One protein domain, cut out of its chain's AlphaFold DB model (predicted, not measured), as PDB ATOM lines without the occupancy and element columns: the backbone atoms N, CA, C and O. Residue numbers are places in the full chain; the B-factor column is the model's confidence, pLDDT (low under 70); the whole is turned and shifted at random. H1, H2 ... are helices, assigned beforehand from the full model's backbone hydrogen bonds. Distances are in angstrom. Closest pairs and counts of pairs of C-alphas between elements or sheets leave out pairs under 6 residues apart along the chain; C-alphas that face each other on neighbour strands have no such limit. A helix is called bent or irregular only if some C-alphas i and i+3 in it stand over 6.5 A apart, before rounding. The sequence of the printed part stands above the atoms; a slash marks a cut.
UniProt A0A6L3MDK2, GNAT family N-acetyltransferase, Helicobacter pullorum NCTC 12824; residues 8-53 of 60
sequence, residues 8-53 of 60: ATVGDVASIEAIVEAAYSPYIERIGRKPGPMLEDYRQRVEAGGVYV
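Overview. This is residues 8 to 53 of the 60 residues of the protein "GNAT family N-acetyltransferase" of Helicobacter pullorum NCTC 12824 (UniProt A0A6L3MDK2). The model is a long, narrow loop of helices: the one long helix, H1, makes one side, the chain turns round through the short helix H2 at one end, and it folds back beside H1 through the short helices H3 and H4. H3 and H4 both pack on H1, while H2 packs on no other helix and lies at one end of the longest axis; the first and last printed residues come together, their C-alphas 5.5 A apart. The printed part has 46 residues, with four named helices in the order H1, H2, H3, H4 and no named strand, and its class is all helix. It is only just loose, close to compact, with a radius of gyration of the C-alphas of 11.4 A. The outline is a rod, spanning 32 by 15 by 12 A.

Arrangement. Start after Ala 8 and Thr 9, where H1 takes up residues 10 to 24. Go on past Ser 25 and you reach H2, residues 26 to 31; these two helices meet only through their link. After four more residues look for H3, residues 36 to 39, which touches H1 with 6 pairs of C-alphas within 8 A. The closest C-alphas of these two are those of Val 20 and Met 38, 6.3 A apart, and the two centres are 11.0 A apart. Two residues further on comes H4, residues 42 to 47, which also touches H1, with 8 pairs of C-alphas within 8 A. Here the closest C-alphas are those of Val 13 and Arg 43, 6.0 A apart, and the centres are 11.6 A apart. H1 and H4 run opposite ways at a shallow tilt of 34 degrees, only just short of steep. H2 is apart from both H3 and H4, and H3 is apart from H4, with no C-alpha of the one within 8 A of the other. In H4 every pair of O i and N i+4 is within hydrogen-bond range; in H1 it is 9 of 11 pairs, in H2 1 of 2, and H3 with four residues is too short for such a pair, though its one O i to N i+3 pair is within range.

Along the chain. Find C-alpha 10 at (305.627, 370.231, 300.042); from there H1 runs 21.4 A to C-alpha 24 at (316.209, 352.371, 305.349). H1 is irregular: the C-alphas of Gly 11 and Ala 14 are 7.1 A apart, against about 5 A in a regular helix. H2, from Pro 26 to Ile 31, measures 9.2 A from first to last C-alpha; it is neither bent nor irregular, but only just, with C-alphas 26 and 29 6.3 A apart. H3 goes from Gly 36 to Leu 39 and measures 5.3 A. H4 measures 8.5 A from Tyr 42 to Glu 47, where you find C-alpha 47 at (301.383, 366.624, 295.599).

Size, cuts and confidence. The two C-alphas farthest apart are those of Thr 9, just before H1, and Arg 30, within H2, at 32.3 A. The printed residues run from 8 to 53, and the printed part has no cut. The links from H1 to H2, H2 to H3 and H3 to H4 are tight, and no link is long. After H4 follow residues 48 to 53, which hold no named element. The mean pLDDT of the printed part is 97.2, and no printed residue is under 70.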
ATOM      1  N   ALA A   8     300.467 365.649 304.340       97.44
ATOM      2  CA  ALA A   8     301.756 366.251 304.085       97.44
ATOM      3  C   ALA A   8     301.604 367.412 303.098       97.44
ATOM      4  O   ALA A   8     300.773 367.396 302.190       97.44
ATOM      5  N   THR A   9     302.454 368.406 303.267       97.38
ATOM      6  CA  THR A   9     302.640 369.524 302.351       97.38
ATOM      7  C   THR A   9     304.033 369.439 301.742       97.38
ATOM      8  O   THR A   9     304.903 368.730 302.247       97.38
ATOM      9  N   VAL A  10     304.292 370.195 300.671       97.56
ATOM     10  CA  VAL A  10     305.627 370.231 300.042       97.56
ATOM     11  C   VAL A  10     306.723 370.651 301.038       97.56
ATOM     12  O   VAL A  10     307.870 370.238 300.891       97.56
ATOM     13  N   GLY A  11     306.377 371.408 302.089       97.06
ATOM     14  CA  GLY A  11     307.304 371.767 303.166       97.06
ATOM     15  C   GLY A  11     307.767 370.583 304.025       97.06
ATOM     16  O   GLY A  11     308.846 370.643 304.606       97.06
ATOM     17  N   ASP A  12     307.005 369.489 304.062       97.38
ATOM     18  CA  ASP A  12     307.331 368.296 304.849       97.38
ATOM     19  C   ASP A  12     308.287 367.338 304.107       97.38
ATOM     20  O   ASP A  12     308.855 366.442 304.730       97.38
ATOM     21  N   VAL A  13     308.505 367.525 302.795       97.94
ATOM     22  CA  VAL A  13     309.264 366.588 301.936       97.94
ATOM     23  C   VAL A  13     310.666 366.315 302.476       97.94
ATOM     24  O   VAL A  13     311.054 365.157 302.587       97.94
ATOM     25  N   ALA A  14     311.397 367.351 302.894       97.88
ATOM     26  CA  ALA A  14     312.745 367.174 303.438       97.88
ATOM     27  C   ALA A  14     312.752 366.331 304.729       97.88
ATOM     28  O   ALA A  14     313.653 365.523 304.943       97.88
ATOM     29  N   SER A  15     311.728 366.482 305.578       97.25
ATOM     30  CA  SER A  15     311.596 365.682 306.803       97.25
ATOM     31  C   SER A  15     311.221 364.234 306.484       97.25
ATOM     32  O   SER A  15     311.754 363.311 307.094       97.25
ATOM     33  N   ILE A  16     310.351 364.024 305.492       97.56
ATOM     34  CA  ILE A  16     309.980 362.690 305.000       97.56
ATOM     35  C   ILE A  16     311.217 361.961 304.461       97.56
ATOM     36  O   ILE A  16     311.479 360.830 304.868       97.56
ATOM     37  N   GLU A  17     312.005 362.607 303.599       97.88
ATOM     38  CA  GLU A  17     313.230 362.033 303.033       97.88
ATOM     39  C   GLU A  17     314.253 361.684 304.122       97.88
ATOM     40  O   GLU A  17     314.836 360.601 304.087       97.88
ATOM     41  N   ALA A  18     314.423 362.541 305.135       98.19
ATOM     42  CA  ALA A  18     315.316 362.269 306.261       98.19
ATOM     43  C   ALA A  18     314.870 361.051 307.091       98.19
ATOM     44  O   ALA A  18     315.702 360.224 307.471       98.19
ATOM     45  N   ILE A  19     313.564 360.909 307.349       97.75
ATOM     46  CA  ILE A  19     313.002 359.741 308.044       97.75
ATOM     47  C   ILE A  19     313.220 358.471 307.219       97.75
ATOM     48  O   ILE A  19     313.609 357.439 307.762       97.75
ATOM     49  N   VAL A  20     312.979 358.541 305.908       98.06
ATOM     50  CA  VAL A  20     313.149 357.408 304.992       98.06
ATOM     51  C   VAL A  20     314.609 356.984 304.925       98.06
ATOM     52  O   VAL A  20     314.886 355.793 305.036       98.06
ATOM     53  N   GLU A  21     315.543 357.926 304.812       98.06
ATOM     54  CA  GLU A  21     316.973 357.627 304.880       98.06
ATOM     55  C   GLU A  21     317.288 356.917 306.204       98.06
ATOM     56  O   GLU A  21     317.679 355.755 306.189       98.06
ATOM     57  N   ALA A  22     316.977 357.526 307.353       98.12
ATOM     58  CA  ALA A  22     317.272 356.944 308.665       98.12
ATOM     59  C   ALA A  22     316.666 355.541 308.875       98.12
ATOM     60  O   ALA A  22     317.303 354.665 309.465       98.12
ATOM     61  N   ALA A  23     315.448 355.306 308.382       97.94
ATOM     62  CA  ALA A  23     314.769 354.022 308.509       97.94
ATOM     63  C   ALA A  23     315.352 352.939 307.585       97.94
ATOM     64  O   ALA A  23     315.323 351.754 307.938       97.94
ATOM     65  N   TYR A  24     315.861 353.319 306.405       97.81
ATOM     66  CA  TYR A  24     316.209 352.371 305.349       97.81
ATOM     67  C   TYR A  24     317.709 352.230 305.043       97.81
ATOM     68  O   TYR A  24     318.087 351.179 304.511       97.81
ATOM     69  N   SER A  25     318.582 353.172 305.429       97.75
ATOM     70  CA  SER A  25     320.039 353.049 305.220       97.75
ATOM     71  C   SER A  25     320.628 351.725 305.740       97.75
ATOM     72  O   SER A  25     321.429 351.130 305.014       97.75
ATOM     73  N   PRO A  26     320.215 351.170 306.906       97.62
ATOM     74  CA  PRO A  26     320.768 349.904 307.403       97.62
ATOM     75  C   PRO A  26     320.550 348.704 306.467       97.62
ATOM     76  O   PRO A  26     321.236 347.687 306.571       97.62
ATOM     77  N   TYR A  27     319.582 348.784 305.551       97.56
ATOM     78  CA  TYR A  27     319.306 347.708 304.601       97.56
ATOM     79  C   TYR A  27     320.188 347.760 303.355       97.56
ATOM     80  O   TYR A  27     320.264 346.758 302.646       97.56
ATOM     81  N   ILE A  28     320.881 348.872 303.096       97.62
ATOM     82  CA  ILE A  28     321.786 348.981 301.948       97.62
ATOM     83  C   ILE A  28     322.904 347.949 302.073       97.62
ATOM     84  O   ILE A  28     323.125 347.182 301.140       97.62
ATOM     85  N   GLU A  29     323.548 347.862 303.237       95.19
ATOM     86  CA  GLU A  29     324.618 346.887 303.480       95.19
ATOM     87  C   GLU A  29     324.107 345.440 303.436       95.19
ATOM     88  O   GLU A  29     324.804 344.541 302.975       95.19
ATOM     89  N   ARG A  30     322.859 345.207 303.864       95.50
ATOM     90  CA  ARG A  30     322.254 343.866 303.927       95.50
ATOM     91  C   ARG A  30     321.793 343.339 302.568       95.50
ATOM     92  O   ARG A  30     321.817 342.134 302.348       95.50
ATOM     93  N   ILE A  31     321.301 344.221 301.698       94.50
ATOM     94  CA  ILE A  31     320.664 343.867 300.416       94.50
ATOM     95  C   ILE A  31     321.589 344.199 299.231       94.50
ATOM     96  O   ILE A  31     321.391 343.699 298.126       94.50
ATOM     97  N   GLY A  32     322.610 345.033 299.441       97.25
ATOM     98  CA  GLY A  32     323.565 345.465 298.419       97.25
ATOM     99  C   GLY A  32     323.032 346.542 297.469       97.25
ATOM    100  O   GLY A  32     323.664 346.832 296.457       97.25
ATOM    101  N   ARG A  33     321.860 347.126 297.749       96.69
ATOM    102  CA  ARG A  33     321.254 348.202 296.947       96.69
ATOM    103  C   ARG A  33     320.309 349.061 297.780       96.69
ATOM    104  O   ARG A  33     319.814 348.610 298.811       96.69
ATOM    105  N   LYS A  34     320.002 350.263 297.283       96.31
ATOM    106  CA  LYS A  34     318.985 351.141 297.876       96.31
ATOM    107  C   LYS A  34     317.598 350.470 297.865       96.31
ATOM    108  O   LYS A  34     317.159 350.018 296.803       96.31
ATOM    109  N   PRO A  35     316.913 350.382 299.021       97.75
ATOM    110  CA  PRO A  35     315.514 349.976 299.111       97.75
ATOM    111  C   PRO A  35     314.572 350.880 298.309       97.75
ATOM    112  O   PRO A  35     314.841 352.064 298.133       97.75
ATOM    113  N   GLY A  36     313.432 350.323 297.886       97.56
ATOM    114  CA  GLY A  36     312.412 351.029 297.098       97.56
ATOM    115  C   GLY A  36     311.962 352.377 297.679       97.56
ATOM    116  O   GLY A  36     311.944 353.343 296.925       97.56
ATOM    117  N   PRO A  37     311.677 352.496 298.992       97.06
ATOM    118  CA  PRO A  37     311.297 353.775 299.599       97.06
ATOM    119  C   PRO A  37     312.332 354.892 299.396       97.06
ATOM    120  O   PRO A  37     311.967 356.026 299.132       97.06
ATOM    121  N   MET A  38     313.628 354.573 299.407       97.88
ATOM    122  CA  MET A  38     314.704 355.553 299.183       97.88
ATOM    123  C   MET A  38     314.853 355.987 297.712       97.88
ATOM    124  O   MET A  38     315.755 356.759 297.390       97.88
ATOM    125  N   LEU A  39     314.041 355.435 296.807       97.44
ATOM    126  CA  LEU A  39     314.017 355.745 295.373       97.44
ATOM    127  C   LEU A  39     312.701 356.418 294.949       97.44
ATOM    128  O   LEU A  39     312.503 356.671 293.764       97.44
ATOM    129  N   GLU A  40     311.795 356.658 295.895       97.25
ATOM    130  CA  GLU A  40     310.488 357.257 295.646       97.25
ATOM    131  C   GLU A  40     310.596 358.782 295.491       97.25
ATOM    132  O   GLU A  40     311.345 359.438 296.216       97.25
ATOM    133  N   ASP A  41     309.806 359.361 294.582       97.25
ATOM    134  CA  ASP A  41     309.638 360.814 294.500       97.25
ATOM    135  C   ASP A  41     308.590 361.267 295.526       97.25
ATOM    136  O   ASP A  41     307.380 361.303 295.269       97.25
ATOM    137  N   TYR A  42     309.055 361.604 296.728       97.19
ATOM    138  CA  TYR A  42     308.164 362.037 297.800       97.19
ATOM    139  C   TYR A  42     307.482 363.375 297.515       97.19
ATOM    140  O   TYR A  42     306.359 363.565 297.979       97.19
ATOM    141  N   ARG A  43     308.076 364.270 296.715       97.50
ATOM    142  CA  ARG A  43     307.387 365.501 296.294       97.50
ATOM    143  C   ARG A  43     306.155 365.143 295.470       97.50
ATOM    144  O   ARG A  43     305.064 365.596 295.808       97.50
ATOM    145  N   GLN A  44     306.304 364.279 294.468       97.81
ATOM    146  CA  GLN A  44     305.180 363.841 293.640       97.81
ATOM    147  C   GLN A  44     304.097 363.139 294.475       97.81
ATOM    148  O   GLN A  44     302.904 363.387 294.292       97.81
ATOM    149  N   ARG A  45     304.487 362.277 295.422       97.06
ATOM    150  CA  ARG A  45     303.542 361.577 296.315       97.06
ATOM    151  C   ARG A  45     302.764 362.531 297.222       97.06
ATOM    152  O   ARG A  45     301.571 362.318 297.449       97.06
ATOM    153  N   VAL A  46     303.436 363.559 297.735       97.94
ATOM    154  CA  VAL A  46     302.829 364.613 298.554       97.94
ATOM    155  C   VAL A  46     301.859 365.450 297.722       97.94
ATOM    156  O   VAL A  46     300.721 365.646 298.141       97.94
ATOM    157  N   GLU A  47     302.252 365.878 296.521       97.56
ATOM    158  CA  GLU A  47     301.383 366.624 295.599       97.56
ATOM    159  C   GLU A  47     300.158 365.809 295.159       97.56
ATOM    160  O   GLU A  47     299.073 366.360 294.987       97.56
ATOM    161  N   ALA A  48     300.296 364.483 295.055       97.50
ATOM    162  CA  ALA A  48     299.188 363.566 294.795       97.50
ATOM    163  C   ALA A  48     298.248 363.355 296.003       97.50
ATOM    164  O   ALA A  48     297.258 362.633 295.882       97.50
ATOM    165  N   GLY A  49     298.542 363.942 297.172       95.62
ATOM    166  CA  GLY A  49     297.709 363.847 298.376       95.62
ATOM    167  C   GLY A  49     297.715 362.468 299.048       95.62
ATOM    168  O   GLY A  49     296.808 362.151 299.815       95.62
ATOM    169  N   GLY A  50     298.713 361.629 298.755       93.06
ATOM    170  CA  GLY A  50     298.792 360.252 299.259       93.06
ATOM    171  C   GLY A  50     299.592 360.079 300.552       93.06
ATOM    172  O   GLY A  50     299.719 358.955 301.035       93.06
ATOM    173  N   VAL A  51     300.167 361.155 301.096       97.19
ATOM    174  CA  VAL A  51     301.113 361.100 302.220       97.19
ATOM    175  C   VAL A  51     300.546 361.836 303.426       97.19
ATOM    176  O   VAL A  51     300.083 362.971 303.314       97.19
ATOM    177  N   TYR A  52     300.626 361.195 304.588       96.94
ATOM    178  CA  TYR A  52     300.238 361.761 305.875       96.94
ATOM    179  C   TYR A  52     301.460 361.849 306.779       96.94
ATOM    180  O   TYR A  52     302.298 360.947 306.784       96.94
ATOM    181  N   VAL A  53     301.539 362.922 307.559       96.25
ATOM    182  CA  VAL A  53     302.568 363.119 308.583       96.25
ATOM    183  C   VAL A  53     301.920 363.208 309.954       96.25
ATOM    184  O   VAL A  53     300.795 363.695 310.093       96.25
TER     185      VAL A  53